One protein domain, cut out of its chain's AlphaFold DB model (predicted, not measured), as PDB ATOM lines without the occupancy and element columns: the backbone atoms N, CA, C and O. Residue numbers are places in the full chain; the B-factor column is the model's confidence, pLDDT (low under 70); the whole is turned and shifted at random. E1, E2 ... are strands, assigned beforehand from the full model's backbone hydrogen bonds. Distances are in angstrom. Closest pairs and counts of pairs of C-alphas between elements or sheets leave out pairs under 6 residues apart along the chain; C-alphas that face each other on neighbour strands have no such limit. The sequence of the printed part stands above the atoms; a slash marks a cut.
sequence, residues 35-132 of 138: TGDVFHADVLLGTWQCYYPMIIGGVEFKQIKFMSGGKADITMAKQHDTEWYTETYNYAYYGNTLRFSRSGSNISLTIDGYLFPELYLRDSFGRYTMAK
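AT A GLANCE: This is residues 35 to 132 of the 138 residues of an uncharacterized protein of Prevotella sp. tf2-5 (UniProt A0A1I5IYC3). A strongly twisted sheet of six strands, E4 E3 E2 E1 E7 E8, makes a bent wall, and the hairpin E5 and E6 stands across from it, giving a loose, incomplete barrel with gaps between E4 and E5 and between E6 and E8. The stretch before E1 passes beside E6, where residues 42 to 43 pair with it. The printed part has 98 residues with eight named strands, E1 to E8 along the chain, and no named helix; both sheets are antiparallel and the class is all strand. It is compact, with a radius of gyration of the C-alphas of 12.4 A and spans of 38 by 29 by 24 A.

IN THESE COORDINATES: In the large sheet, E1 is residues 46 to 56, 21.9 A from first to last C-alpha, beginning at C-alpha 46 (-28.172, 37.801, 38.598). E2 is residues 59 to 67, 22.8 A; E3 is residues 71 to 77, 20.1 A; E4 is residues 84 to 90, 20.2 A. E7 is residues 119 to 123, and E8 is residues 128 to 131, ending at C-alpha 131 (-38.839, 27.297, 46.062). The second sheet has E5, residues 98 to 103, 17.0 A, and E6, residues 106 to 111, 16.3 A; C-alpha 98 is at (-37.880, 23.357, 33.007).

HOW THE PARTS SIT: E1 to E4 form a meander, each strand the antiparallel neighbour of the one before. E1 bends by 94 degrees at residue 52 and E2 by 60 degrees at residue 62. In the hairpin E1 and E2, N 48 and O 64 are 2.8 A apart and N 61 and O 54 are 2.8 A apart, within hydrogen-bond range. In the hairpin E2 and E3, N 65 and O 73 are 2.8 A apart. In the hairpin E3 and E4, N 72 and O 89 are 2.8 A apart; E4 is an edge strand. On the other side of E1 from E2, E7 is antiparallel to E1, with N 49 and O 122 2.9 A apart. The hairpin E7 and E8 has N 121 and O 129 2.9 A apart, and E8 is the other edge strand. In the hairpin E5 and E6, N 99 and O 110 are 2.7 A apart. The closest C-alphas of E4 and E5 are those of Asn 90 and Phe 100, 7.7 A apart. E6 and E1 are only just apart, closest 8.2 A; E6 and E8 are apart.

THE WHOLE: The two farthest C-alphas, those of His 80 and Gly 104, are 38.6 A apart. The printed part has no cut, and no link between the strands is long. The mean pLDDT of the printed part is 75.4; 24 residues are under 70, among them residues 35 to 42 and residues 112 to 117.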
ATOM      1  N   THR A  35     -44.190  13.354  35.956       50.94
ATOM      2  CA  THR A  35     -44.893  14.610  36.259       50.94
ATOM      3  C   THR A  35     -45.198  14.742  37.748       50.94
ATOM      4  O   THR A  35     -45.730  13.790  38.319       50.94
ATOM      5  N   GLY A  36     -44.931  15.892  38.367       53.84
ATOM      6  CA  GLY A  36     -45.328  16.055  39.766       53.84
ATOM      7  C   GLY A  36     -45.126  17.437  40.337       53.84
ATOM      8  O   GLY A  36     -46.104  18.092  40.675       53.84
ATOM      9  N   ASP A  37     -43.890  17.912  40.408       53.56
ATOM     10  CA  ASP A  37     -43.658  19.164  41.105       53.56
ATOM     11  C   ASP A  37     -43.778  20.338  40.140       53.56
ATOM     12  O   ASP A  37     -43.329  20.280  39.006       53.56
ATOM     13  N   VAL A  38     -44.434  21.402  40.590       55.56
ATOM     14  CA  VAL A  38     -44.390  22.721  39.966       55.56
ATOM     15  C   VAL A  38     -43.988  23.655  41.082       55.56
ATOM     16  O   VAL A  38     -44.713  23.784  42.072       55.56
ATOM     17  N   PHE A  39     -42.837  24.300  40.938       61.88
ATOM     18  CA  PHE A  39     -42.493  25.405  41.815       61.88
ATOM     19  C   PHE A  39     -42.710  26.742  41.134       61.88
ATOM     20  O   PHE A  39     -42.783  26.852  39.908       61.88
ATOM     21  N   HIS A  40     -42.813  27.748  41.988       64.06
ATOM     22  CA  HIS A  40     -42.745  29.143  41.628       64.06
ATOM     23  C   HIS A  40     -41.819  29.807  42.637       64.06
ATOM     24  O   HIS A  40     -42.022  29.704  43.846       64.06
ATOM     25  N   ALA A  41     -40.783  30.459  42.137       65.56
ATOM     26  CA  ALA A  41     -39.929  31.318  42.932       65.56
ATOM     27  C   ALA A  41     -39.851  32.658  42.220       65.56
ATOM     28  O   ALA A  41     -39.603  32.666  41.019       65.56
ATOM     29  N   ASP A  42     -40.050  33.750  42.955       68.06
ATOM     30  CA  ASP A  42     -39.764  35.091  42.463       68.06
ATOM     31  C   ASP A  42     -38.265  35.345  42.617       68.06
ATOM     32  O   ASP A  42     -37.751  35.535  43.723       68.06
ATOM     33  N   VAL A  43     -37.550  35.312  41.495       72.94
ATOM     34  CA  VAL A  43     -36.107  35.565  41.440       72.94
ATOM     35  C   VAL A  43     -35.810  36.821  40.630       72.94
ATOM     36  O   VAL A  43     -36.486  37.145  39.651       72.94
ATOM     37  N   LEU A  44     -34.792  37.554  41.075       78.50
ATOM     38  CA  LEU A  44     -34.276  38.746  40.406       78.50
ATOM     39  C   LEU A  44     -33.182  38.368  39.402       78.50
ATOM     40  O   LEU A  44     -32.650  37.257  39.412       78.50
ATOM     41  N   LEU A  45     -32.800  39.329  38.561       82.44
ATOM     42  CA  LEU A  45     -31.621  39.201  37.704       82.44
ATOM     43  C   LEU A  45     -30.355  38.943  38.532       82.44
ATOM     44  O   LEU A  45     -30.202  39.475  39.631       82.44
ATOM     45  N   GLY A  46     -29.428  38.179  37.962       83.69
ATOM     46  CA  GLY A  46     -28.172  37.801  38.598       83.69
ATOM     47  C   GLY A  46     -28.001  36.294  38.725       83.69
ATOM     48  O   GLY A  46     -28.788  35.503  38.201       83.69
ATOM     49  N   THR A  47     -26.922  35.906  39.394       86.62
ATOM     50  CA  THR A  47     -26.581  34.507  39.638       86.62
ATOM     51  C   THR A  47     -27.243  34.016  40.917       86.62
ATOM     52  O   THR A  47     -27.118  34.647  41.966       86.62
ATOM     53  N   TRP A  48     -27.885  32.859  40.816       84.62
ATOM     54  CA  TRP A  48     -28.496  32.115  41.902       84.62
ATOM     55  C   TRP A  48     -27.881  30.722  41.957       84.62
ATOM     56  O   TRP A  48     -27.856  30.002  40.959       84.62
ATOM     57  N   GLN A  49     -27.364  30.345  43.118       84.00
ATOM     58  CA  GLN A  49     -26.736  29.045  43.336       84.00
ATOM     59  C   GLN A  49     -27.638  28.161  44.182       84.00
ATOM     60  O   GLN A  49     -28.296  28.645  45.107       84.00
ATOM     61  N   CYS A  50     -27.651  26.867  43.868       78.50
ATOM     62  CA  CYS A  50     -28.318  25.890  44.713       78.50
ATOM     63  C   CYS A  50     -27.536  25.786  46.025       78.50
ATOM     64  O   CYS A  50     -26.331  25.534  46.020       78.50
ATOM     65  N   TYR A  51     -28.207  26.023  47.149       75.50
ATOM     66  CA  TYR A  51     -27.583  25.908  48.467       75.50
ATOM     67  C   TYR A  51     -27.329  24.441  48.845       75.50
ATOM     68  O   TYR A  51     -26.323  24.133  49.480       75.50
ATOM     69  N   TYR A  52     -28.205  23.544  48.385       70.75
ATOM     70  CA  TYR A  52     -28.042  22.095  48.461       70.75
ATOM     71  C   TYR A  52     -28.085  21.474  47.054       70.75
ATOM     72  O   TYR A  52     -28.770  22.024  46.188       70.75
ATOM     73  N   PRO A  53     -27.384  20.345  46.818       68.94
ATOM     74  CA  PRO A  53     -27.509  19.550  45.595       68.94
ATOM     75  C   PRO A  53     -28.972  19.230  45.292       68.94
ATOM     76  O   PRO A  53     -29.620  18.609  46.123       68.94
ATOM     77  N   MET A  54     -29.491  19.624  44.127       76.25
ATOM     78  CA  MET A  54     -30.844  19.267  43.675       76.25
ATOM     79  C   MET A  54     -30.744  18.390  42.431       76.25
ATOM     80  O   MET A  54     -30.051  18.760  41.487       76.25
ATOM     81  N   ILE A  55     -31.466  17.268  42.392       73.81
ATOM     82  CA  ILE A  55     -31.513  16.388  41.214       73.81
ATOM     83  C   ILE A  55     -32.853  16.524  40.496       73.81
ATOM     84  O   ILE A  55     -33.900  16.408  41.122       73.81
ATOM     85  N   ILE A  56     -32.822  16.714  39.172       68.75
ATOM     86  CA  ILE A  56     -34.009  16.695  38.305       68.75
ATOM     87  C   ILE A  56     -33.707  15.830  37.089       68.75
ATOM     88  O   ILE A  56     -32.739  16.066  36.367       68.75
ATOM     89  N   GLY A  57     -34.538  14.816  36.848       66.31
ATOM     90  CA  GLY A  57     -34.391  13.945  35.679       66.31
ATOM     91  C   GLY A  57     -33.039  13.221  35.610       66.31
ATOM     92  O   GLY A  57     -32.569  12.935  34.510       66.31
ATOM     93  N   GLY A  58     -32.414  12.951  36.764       68.25
ATOM     94  CA  GLY A  58     -31.103  12.298  36.872       68.25
ATOM     95  C   GLY A  58     -29.891  13.227  36.728       68.25
ATOM     96  O   GLY A  58     -28.762  12.745  36.722       68.25
ATOM     97  N   VAL A  59     -30.105  14.542  36.630       74.31
ATOM     98  CA  VAL A  59     -29.047  15.552  36.495       74.31
ATOM     99  C   VAL A  59     -29.030  16.451  37.728       74.31
ATOM    100  O   VAL A  59     -30.081  16.916  38.169       74.31
ATOM    101  N   GLU A  60     -27.845  16.708  38.287       80.25
ATOM    102  CA  GLU A  60     -27.697  17.620  39.425       80.25
ATOM    103  C   GLU A  60     -27.609  19.078  38.955       80.25
ATOM    104  O   GLU A  60     -26.754  19.447  38.146       80.25
ATOM    105  N   PHE A  61     -28.471  19.923  39.503       80.38
ATOM    106  CA  PHE A  61     -28.521  21.353  39.251       80.38
ATOM    107  C   PHE A  61     -27.574  22.089  40.189       80.38
ATOM    108  O   PHE A  61     -27.595  21.885  41.401       80.38
ATOM    109  N   LYS A  62     -26.748  22.975  39.623       84.88
ATOM    110  CA  LYS A  62     -25.725  23.715  40.376       84.88
ATOM    111  C   LYS A  62     -26.071  25.192  40.492       84.88
ATOM    112  O   LYS A  62     -26.029  25.768  41.580       84.88
ATOM    113  N   GLN A  63     -26.419  25.819  39.370       87.38
ATOM    114  CA  GLN A  63     -26.558  27.270  39.292       87.38
ATOM    115  C   GLN A  63     -27.540  27.684  38.199       87.38
ATOM    116  O   GLN A  63     -27.640  27.031  37.164       87.38
ATOM    117  N   ILE A  64     -28.207  28.815  38.412       84.94
ATOM    118  CA  ILE A  64     -29.004  29.509  37.404       84.94
ATOM    119  C   ILE A  64     -28.593  30.982  37.385       84.94
ATOM    120  O   ILE A  64     -28.493  31.618  38.430       84.94
ATOM    121  N   LYS A  65     -28.353  31.556  36.207       87.81
ATOM    122  CA  LYS A  65     -28.045  32.980  36.038       87.81
ATOM    123  C   LYS A  65     -29.082  33.644  35.148       87.81
ATOM    124  O   LYS A  65     -29.123  33.399  33.947       87.81
ATOM    125  N   PHE A  66     -29.865  34.545  35.727       84.56
ATOM    126  CA  PHE A  66     -30.874  35.339  35.033       84.56
ATOM    127  C   PHE A  66     -30.255  36.624  34.464       84.56
ATOM    128  O   PHE A  66     -29.726  37.457  35.202       84.56
ATOM    129  N   MET A  67     -30.319  36.809  33.144       84.69
ATOM    130  CA  MET A  67     -29.761  37.952  32.414       84.69
ATOM    131  C   MET A  67     -30.832  38.951  31.945       84.69
ATOM    132  O   MET A  67     -31.964  38.601  31.615       84.69
ATOM    133  N   SER A  68     -30.483  40.235  31.867       79.75
ATOM    134  CA  SER A  68     -31.420  41.296  31.458       79.75
ATOM    135  C   SER A  68     -31.991  41.101  30.047       79.75
ATOM    136  O   SER A  68     -33.131  41.486  29.801       79.75
ATOM    137  N   GLY A  69     -31.245  40.443  29.153       80.94
ATOM    138  CA  GLY A  69     -31.615  40.184  27.757       80.94
ATOM    139  C   GLY A  69     -32.658  39.087  27.532       80.94
ATOM    140  O   GLY A  69     -32.725  38.546  26.434       80.94
ATOM    141  N   GLY A  70     -33.438  38.718  28.550       77.44
ATOM    142  CA  GLY A  70     -34.485  37.712  28.386       77.44
ATOM    143  C   GLY A  70     -33.964  36.275  28.348       77.44
ATOM    144  O   GLY A  70     -34.602  35.427  27.731       77.44
ATOM    145  N   LYS A  71     -32.793  36.011  28.941       84.62
ATOM    146  CA  LYS A  71     -32.104  34.717  28.882       84.62
ATOM    147  C   LYS A  71     -31.665  34.236  30.262       84.62
ATOM    148  O   LYS A  71     -31.315  35.059  31.107       84.62
ATOM    149  N   ALA A  72     -31.637  32.924  30.463       85.25
ATOM    150  CA  ALA A  72     -31.102  32.266  31.647       85.25
ATOM    151  C   ALA A  72     -30.002  31.275  31.253       85.25
ATOM    152  O   ALA A  72     -30.224  30.462  30.361       85.25
ATOM    153  N   ASP A  73     -28.863  31.312  31.937       89.44
ATOM    154  CA  ASP A  73     -27.885  30.221  31.881       89.44
ATOM    155  C   ASP A  73     -28.180  29.239  33.014       89.44
ATOM    156  O   ASP A  73     -28.350  29.662  34.159       89.44
ATOM    157  N   ILE A  74     -28.220  27.944  32.720       84.75
ATOM    158  CA  ILE A  74     -28.362  26.882  33.718       84.75
ATOM    159  C   ILE A  74     -27.102  26.035  33.690       84.75
ATOM    160  O   ILE A  74     -26.737  25.505  32.644       84.75
ATOM    161  N   THR A  75     -26.464  25.889  34.847       88.62
ATOM    162  CA  THR A  75     -25.286  25.044  35.033       88.62
ATOM    163  C   THR A  75     -25.671  23.763  35.765       88.62
ATOM    164  O   THR A  75     -26.286  23.806  36.837       88.62
ATOM    165  N   MET A  76     -25.275  22.629  35.195       86.00
ATOM    166  CA  MET A  76     -25.635  21.283  35.635       86.00
ATOM    167  C   MET A  76     -24.404  20.372  35.675       86.00
ATOM    168  O   MET A  76     -23.435  20.603  34.949       86.00
ATOM    169  N   ALA A  77     -24.438  19.329  36.503       85.19
ATOM    170  CA  ALA A  77     -23.441  18.260  36.475       85.19
ATOM    171  C   ALA A  77     -23.664  17.345  35.265       85.19
ATOM    172  O   ALA A  77     -24.803  17.011  34.933       85.19
ATOM    173  N   LYS A  78     -22.589  16.899  34.617       81.06
ATOM    174  CA  LYS A  78     -22.680  15.841  33.608       81.06
ATOM    175  C   LYS A  78     -23.060  14.517  34.278       81.06
ATOM    176  O   LYS A  78     -22.599  14.193  35.370       81.06
ATOM    177  N   GLN A  79     -23.919  13.744  33.621       70.12
ATOM    178  CA  GLN A  79     -24.353  12.452  34.146       70.12
ATOM    179  C   GLN A  79     -23.138  11.513  34.256       70.12
ATOM    180  O   GLN A  79     -22.466  11.269  33.258       70.12
ATOM    181  N   HIS A  80     -22.874  10.989  35.458       70.88
ATOM    182  CA  HIS A  80     -21.730  10.112  35.772       70.88
ATOM    183  C   HIS A  80     -20.336  10.763  35.703       70.88
ATOM    184  O   HIS A  80     -19.339  10.052  35.590       70.88
ATOM    185  N   ASP A  81     -20.245  12.088  35.804       71.81
ATOM    186  CA  ASP A  81     -18.979  12.822  35.749       71.81
ATOM    187  C   ASP A  81     -18.985  13.968  36.784       71.81
ATOM    188  O   ASP A  81     -20.030  14.375  37.291       71.81
ATOM    189  N   THR A  82     -17.804  14.460  37.150       74.62
ATOM    190  CA  THR A  82     -17.619  15.592  38.073       74.62
ATOM    191  C   THR A  82     -17.614  16.941  37.354       74.62
ATOM    192  O   THR A  82     -17.739  17.986  37.997       74.62
ATOM    193  N   GLU A  83     -17.510  16.935  36.023       85.75
ATOM    194  CA  GLU A  83     -17.554  18.139  35.202       85.75
ATOM    195  C   GLU A  83     -18.949  18.774  35.131       85.75
ATOM    196  O   GLU A  83     -19.988  18.107  35.158       85.75
ATOM    197  N   TRP A  84     -18.971  20.103  35.011       89.56
ATOM    198  CA  TRP A  84     -20.196  20.884  34.855       89.56
ATOM    199  C   TRP A  84     -20.334  21.360  33.410       89.56
ATOM    200  O   TRP A  84     -19.343  21.631  32.733       89.56
ATOM    201  N   TYR A  85     -21.567  21.509  32.943       87.62
ATOM    202  CA  TYR A  85     -21.877  22.136  31.660       87.62
ATOM    203  C   TYR A  85     -22.942  23.215  31.843       87.62
ATOM    204  O   TYR A  85     -23.665  23.217  32.839       87.62
ATOM    205  N   THR A  86     -22.991  24.178  30.921       89.56
ATOM    206  CA  THR A  86     -23.942  25.295  30.968       89.56
ATOM    207  C   THR A  86     -24.690  25.417  29.653       89.56
ATOM    208  O   THR A  86     -24.071  25.421  28.591       89.56
ATOM    209  N   GLU A  87     -26.009  25.557  29.744       86.69
ATOM    210  CA  GLU A  87     -26.891  25.814  28.607       86.69
ATOM    211  C   GLU A  87     -27.647  27.132  28.797       86.69
ATOM    212  O   GLU A  87     -28.036  27.480  29.914       86.69
ATOM    213  N   THR A  88     -27.859  27.864  27.700       87.00
ATOM    214  CA  THR A  88     -28.571  29.149  27.697       87.00
ATOM    215  C   THR A  88     -29.972  28.988  27.119       87.00
ATOM    216  O   THR A  88     -30.142  28.561  25.977       87.00
ATOM    217  N   TYR A  89     -30.977  29.437  27.862       83.00
ATOM    218  CA  TYR A  89     -32.389  29.393  27.486       83.00
ATOM    219  C   TYR A  89     -32.997  30.794  27.447       83.00
ATOM    220  O   TYR A  89     -32.514  31.711  28.107       83.00
ATOM    221  N   ASN A  90     -34.084  30.980  26.696       84.19
ATOM    222  CA  ASN A  90     -34.874  32.213  26.753       84.19
ATOM    223  C   ASN A  90     -35.838  32.185  27.954       84.19
ATOM    224  O   ASN A  90     -36.239  31.122  28.410       84.19
ATOM    225  N   TYR A  91     -36.292  33.343  28.436       74.12
ATOM    226  CA  TYR A  91     -37.291  33.437  29.513       74.12
ATOM    227  C   TYR A  91     -38.686  32.965  29.122       74.12
ATOM    228  O   TYR A  91     -39.531  32.865  29.994       74.12
ATOM    229  N   ALA A  92     -38.926  32.678  27.844       73.00
ATOM    230  CA  ALA A  92     -40.101  31.960  27.363       73.00
ATOM    231  C   ALA A  92     -39.683  30.560  26.884       73.00
ATOM    232  O   ALA A  92     -39.954  30.163  25.751       73.00
ATOM    233  N   TYR A  93     -38.917  29.851  27.711       71.31
ATOM    234  CA  TYR A  93     -38.495  28.483  27.441       71.31
ATOM    235  C   TYR A  93     -39.464  27.500  28.087       71.31
ATOM    236  O   TYR A  93     -39.821  27.645  29.258       71.31
ATOM    237  N   TYR A  94     -39.846  26.494  27.303       68.19
ATOM    238  CA  TYR A  94     -40.703  25.389  27.705       68.19
ATOM    239  C   TYR A  94     -40.010  24.082  27.327       68.19
ATOM    240  O   TYR A  94     -40.193  23.565  26.227       68.19
ATOM    241  N   GLY A  95     -39.156  23.594  28.221       64.31
ATOM    242  CA  GLY A  95     -38.540  22.279  28.113       64.31
ATOM    243  C   GLY A  95     -39.366  21.207  28.815       64.31
ATOM    244  O   GLY A  95     -40.322  21.506  29.527       64.31
ATOM    245  N   ASN A  96     -38.949  19.951  28.664       63.09
ATOM    246  CA  ASN A  96     -39.633  18.809  29.282       63.09
ATOM    247  C   ASN A  96     -39.647  18.866  30.820       63.09
ATOM    248  O   ASN A  96     -40.548  18.304  31.430       63.09
ATOM    249  N   THR A  97     -38.646  19.505  31.432       67.25
ATOM    250  CA  THR A  97     -38.460  19.546  32.893       67.25
ATOM    251  C   THR A  97     -38.302  20.955  33.456       67.25
ATOM    252  O   THR A  97     -38.249  21.122  34.665       67.25
ATOM    253  N   LEU A  98     -38.213  21.987  32.615       71.62
ATOM    254  CA  LEU A  98     -37.880  23.357  33.007       71.62
ATOM    255  C   LEU A  98     -38.695  24.345  32.181       71.62
ATOM    256  O   LEU A  98     -38.658  24.321  30.950       71.62
ATOM    257  N   ARG A  99     -39.379  25.254  32.864       77.12
ATOM    258  CA  ARG A  99     -40.188  26.321  32.288       77.12
ATOM    259  C   ARG A  99     -39.846  27.642  32.963       77.12
ATOM    260  O   ARG A  99     -39.784  27.727  34.187       77.12
ATOM    261  N   PHE A 100     -39.653  28.680  32.160       75.88
ATOM    262  CA  PHE A 100     -39.402  30.036  32.643       75.88
ATOM    263  C   PHE A 100     -40.504  30.961  32.150       75.88
ATOM    264  O   PHE A 100     -41.024  30.793  31.047       75.88
ATOM    265  N   SER A 101     -40.840  31.953  32.963       76.00
ATOM    266  CA  SER A 101     -41.611  33.109  32.527       76.00
ATOM    267  C   SER A 101     -41.184  34.343  33.313       76.00
ATOM    268  O   SER A 101     -40.620  34.256  34.403       76.00
ATOM    269  N   ARG A 102     -41.414  35.529  32.750       75.38
ATOM    270  CA  ARG A 102     -41.125  36.803  33.412       75.38
ATOM    271  C   ARG A 102     -42.372  37.672  33.419       75.38
ATOM    272  O   ARG A 102     -42.980  37.875  32.372       75.38
ATOM    273  N   SER A 103     -42.687  38.238  34.579       72.75
ATOM    274  CA  SER A 103     -43.733  39.242  34.757       72.75
ATOM    275  C   SER A 103     -43.162  40.429  35.536       72.75
ATOM    276  O   SER A 103     -42.823  40.326  36.714       72.75
ATOM    277  N   GLY A 104     -42.977  41.566  34.858       76.81
ATOM    278  CA  GLY A 104     -42.339  42.746  35.450       76.81
ATOM    279  C   GLY A 104     -40.881  42.497  35.873       76.81
ATOM    280  O   GLY A 104     -40.030  42.140  35.049       76.81
ATOM    281  N   SER A 105     -40.575  42.731  37.150       72.88
ATOM    282  CA  SER A 105     -39.265  42.451  37.765       72.88
ATOM    283  C   SER A 105     -39.102  41.006  38.228       72.88
ATOM    284  O   SER A 105     -37.978  40.598  38.511       72.88
ATOM    285  N   ASN A 106     -40.198  40.252  38.306       73.12
ATOM    286  CA  ASN A 106     -40.196  38.903  38.843       73.12
ATOM    287  C   ASN A 106     -40.022  37.900  37.708       73.12
ATOM    288  O   ASN A 106     -40.663  37.995  36.654       73.12
ATOM    289  N   ILE A 107     -39.141  36.935  37.925       73.62
ATOM    290  CA  ILE A 107     -38.994  35.770  37.062       73.62
ATOM    291  C   ILE A 107     -39.600  34.606  37.816       73.62
ATOM    292  O   ILE A 107     -39.207  34.364  38.949       73.62
ATOM    293  N   SER A 108     -40.538  33.911  37.188       75.81
ATOM    294  CA  SER A 108     -41.084  32.660  37.684       75.81
ATOM    295  C   SER A 108     -40.360  31.512  36.997       75.81
ATOM    296  O   SER A 108     -40.292  31.434  35.770       75.81
ATOM    297  N   LEU A 109     -39.818  30.609  37.801       74.75
ATOM    298  CA  LEU A 109     -39.260  29.348  37.343       74.75
ATOM    299  C   LEU A 109     -40.180  28.224  37.799       74.75
ATOM    300  O   LEU A 109     -40.584  28.205  38.956       74.75
ATOM    301  N   THR A 110     -40.488  27.321  36.879       74.56
ATOM    302  CA  THR A 110     -41.234  26.091  37.101       74.56
ATOM    303  C   THR A 110     -40.374  24.934  36.634       74.56
ATOM    304  O   THR A 110     -39.859  24.949  35.522       74.56
ATOM    305  N   ILE A 111     -40.208  23.923  37.474       70.69
ATOM    306  CA  ILE A 111     -39.517  22.691  37.106       70.69
ATOM    307  C   ILE A 111     -40.512  21.569  37.221       70.69
ATOM    308  O   ILE A 111     -41.051  21.405  38.305       70.69
ATOM    309  N   ASP A 112     -40.696  20.826  36.136       66.06
ATOM    310  CA  ASP A 112     -41.516  19.623  36.091       66.06
ATOM    311  C   ASP A 112     -40.641  18.395  36.347       66.06
ATOM    312  O   ASP A 112     -39.758  18.056  35.554       66.06
ATOM    313  N   GLY A 113     -40.882  17.718  37.465       63.28
ATOM    314  CA  GLY A 113     -40.146  16.518  37.861       63.28
ATOM    315  C   GLY A 113     -40.309  16.218  39.345       63.28
ATOM    316  O   GLY A 113     -41.196  16.767  39.990       63.28
ATOM    317  N   TYR A 114     -39.452  15.349  39.877       63.78
ATOM    318  CA  TYR A 114     -39.321  15.142  41.317       63.78
ATOM    319  C   TYR A 114     -38.230  16.075  41.855       63.78
ATOM    320  O   TYR A 114     -37.066  15.935  41.487       63.78
ATOM    321  N   LEU A 115     -38.608  17.041  42.691       65.62
ATOM    322  CA  LEU A 115     -37.704  17.999  43.326       65.62
ATOM    323  C   LEU A 115     -37.231  17.439  44.656       65.62
ATOM    324  O   LEU A 115     -37.972  17.492  45.636       65.62
ATOM    325  N   PHE A 116     -36.010  16.925  44.727       64.75
ATOM    326  CA  PHE A 116     -35.446  16.512  46.006       64.75
ATOM    327  C   PHE A 116     -33.969  16.889  46.149       64.75
ATOM    328  O   PHE A 116     -33.191  16.625  45.223       64.75
ATOM    329  N   PRO A 117     -33.574  17.475  47.300       66.56
ATOM    330  CA  PRO A 117     -34.420  18.091  48.337       66.56
ATOM    331  C   PRO A 117     -35.137  19.354  47.807       66.56
ATOM    332  O   PRO A 117     -35.091  19.646  46.612       66.56
ATOM    333  N   GLU A 118     -35.833  20.103  48.672       71.69
ATOM    334  CA  GLU A 118     -36.394  21.412  48.301       71.69
ATOM    335  C   GLU A 118     -35.320  22.325  47.684       71.69
ATOM    336  O   GLU A 118     -34.160  22.336  48.108       71.69
ATOM    337  N   LEU A 119     -35.709  23.126  46.691       74.50
ATOM    338  CA  LEU A 119     -34.782  24.022  46.014       74.50
ATOM    339  C   LEU A 119     -34.605  25.317  46.812       74.50
ATOM    340  O   LEU A 119     -35.468  26.195  46.836       74.50
ATOM    341  N   TYR A 120     -33.429  25.456  47.413       77.88
ATOM    342  CA  TYR A 120     -32.979  26.685  48.055       77.88
ATOM    343  C   TYR A 120     -32.018  27.419  47.128       77.88
ATOM    344  O   TYR A 120     -30.922  26.930  46.844       77.88
ATOM    345  N   LEU A 121     -32.421  28.601  46.671       79.38
ATOM    346  CA  LEU A 121     -31.602  29.450  45.818       79.38
ATOM    347  C   LEU A 121     -31.009  30.590  46.640       79.38
ATOM    348  O   LEU A 121     -31.725  31.319  47.329       79.38
ATOM    349  N   ARG A 122     -29.693  30.759  46.535       83.88
ATOM    350  CA  ARG A 122     -28.947  31.851  47.158       83.88
ATOM    351  C   ARG A 122     -28.440  32.808  46.086       83.88
ATOM    352  O   ARG A 122     -27.773  32.367  45.152       83.88
ATOM    353  N   ASP A 123     -28.730  34.098  46.223       82.25
ATOM    354  CA  ASP A 123     -28.190  35.119  45.321       82.25
ATOM    355  C   ASP A 123     -26.751  35.531  45.690       82.25
ATOM    356  O   ASP A 123     -26.216  35.181  46.748       82.25
ATOM    357  N   SER A 124     -26.114  36.321  44.823       77.56
ATOM    358  CA  SER A 124     -24.756  36.841  45.046       77.56
ATOM    359  C   SER A 124     -24.615  37.757  46.270       77.56
ATOM    360  O   SER A 124     -23.497  37.995  46.718       77.56
ATOM    361  N   PHE A 125     -25.720  38.274  46.813       81.81
ATOM    362  CA  PHE A 125     -25.748  39.096  48.028       81.81
ATOM    363  C   PHE A 125     -25.982  38.258  49.294       81.81
ATOM    364  O   PHE A 125     -26.010  38.798  50.398       81.81
ATOM    365  N   GLY A 126     -26.142  36.939  49.157       79.00
ATOM    366  CA  GLY A 126     -26.403  36.028  50.263       79.00
ATOM    367  C   GLY A 126     -27.856  35.983  50.723       79.00
ATOM    368  O   GLY A 126     -28.121  35.424  51.785       79.00
ATOM    369  N   ARG A 127     -28.797  36.539  49.951       81.81
ATOM    370  CA  ARG A 127     -30.231  36.385  50.214       81.81
ATOM    371  C   ARG A 127     -30.687  35.018  49.724       81.81
ATOM    372  O   ARG A 127     -30.301  34.579  48.641       81.81
ATOM    373  N   TYR A 128     -31.526  34.372  50.522       75.94
ATOM    374  CA  TYR A 128     -32.088  33.064  50.212       75.94
ATOM    375  C   TYR A 128     -33.542  33.217  49.786       75.94
ATOM    376  O   TYR A 128     -34.303  33.958  50.408       75.94
ATOM    377  N   THR A 129     -33.928  32.481  48.754       75.12
ATOM    378  CA  THR A 129     -35.328  32.205  48.454       75.12
ATOM    379  C   THR A 129     -35.525  30.699  48.410       75.12
ATOM    380  O   THR A 129     -34.677  29.957  47.909       75.12
ATOM    381  N   MET A 130     -36.628  30.245  48.992       72.00
ATOM    382  CA  MET A 130     -37.010  28.842  48.986       72.00
ATOM    383  C   MET A 130     -38.098  28.650  47.941       72.00
ATOM    384  O   MET A 130     -39.176  29.240  48.040       72.00
ATOM    385  N   ALA A 131     -37.824  27.800  46.962       62.97
ATOM    386  CA  ALA A 131     -38.839  27.297  46.062       62.97
ATOM    387  C   ALA A 131     -39.568  26.148  46.770       62.97
ATOM    388  O   ALA A 131     -39.054  25.038  46.896       62.97
ATOM    389  N   LYS A 132     -40.767  26.442  47.282       57.94
ATOM    390  CA  LYS A 132     -41.621  25.446  47.938       57.94
ATOM    391  C   LYS A 132     -42.211  24.500  46.895       57.94
ATOM    392  O   LYS A 132     -42.714  24.958  45.866       57.94
TER     393      LYS A 132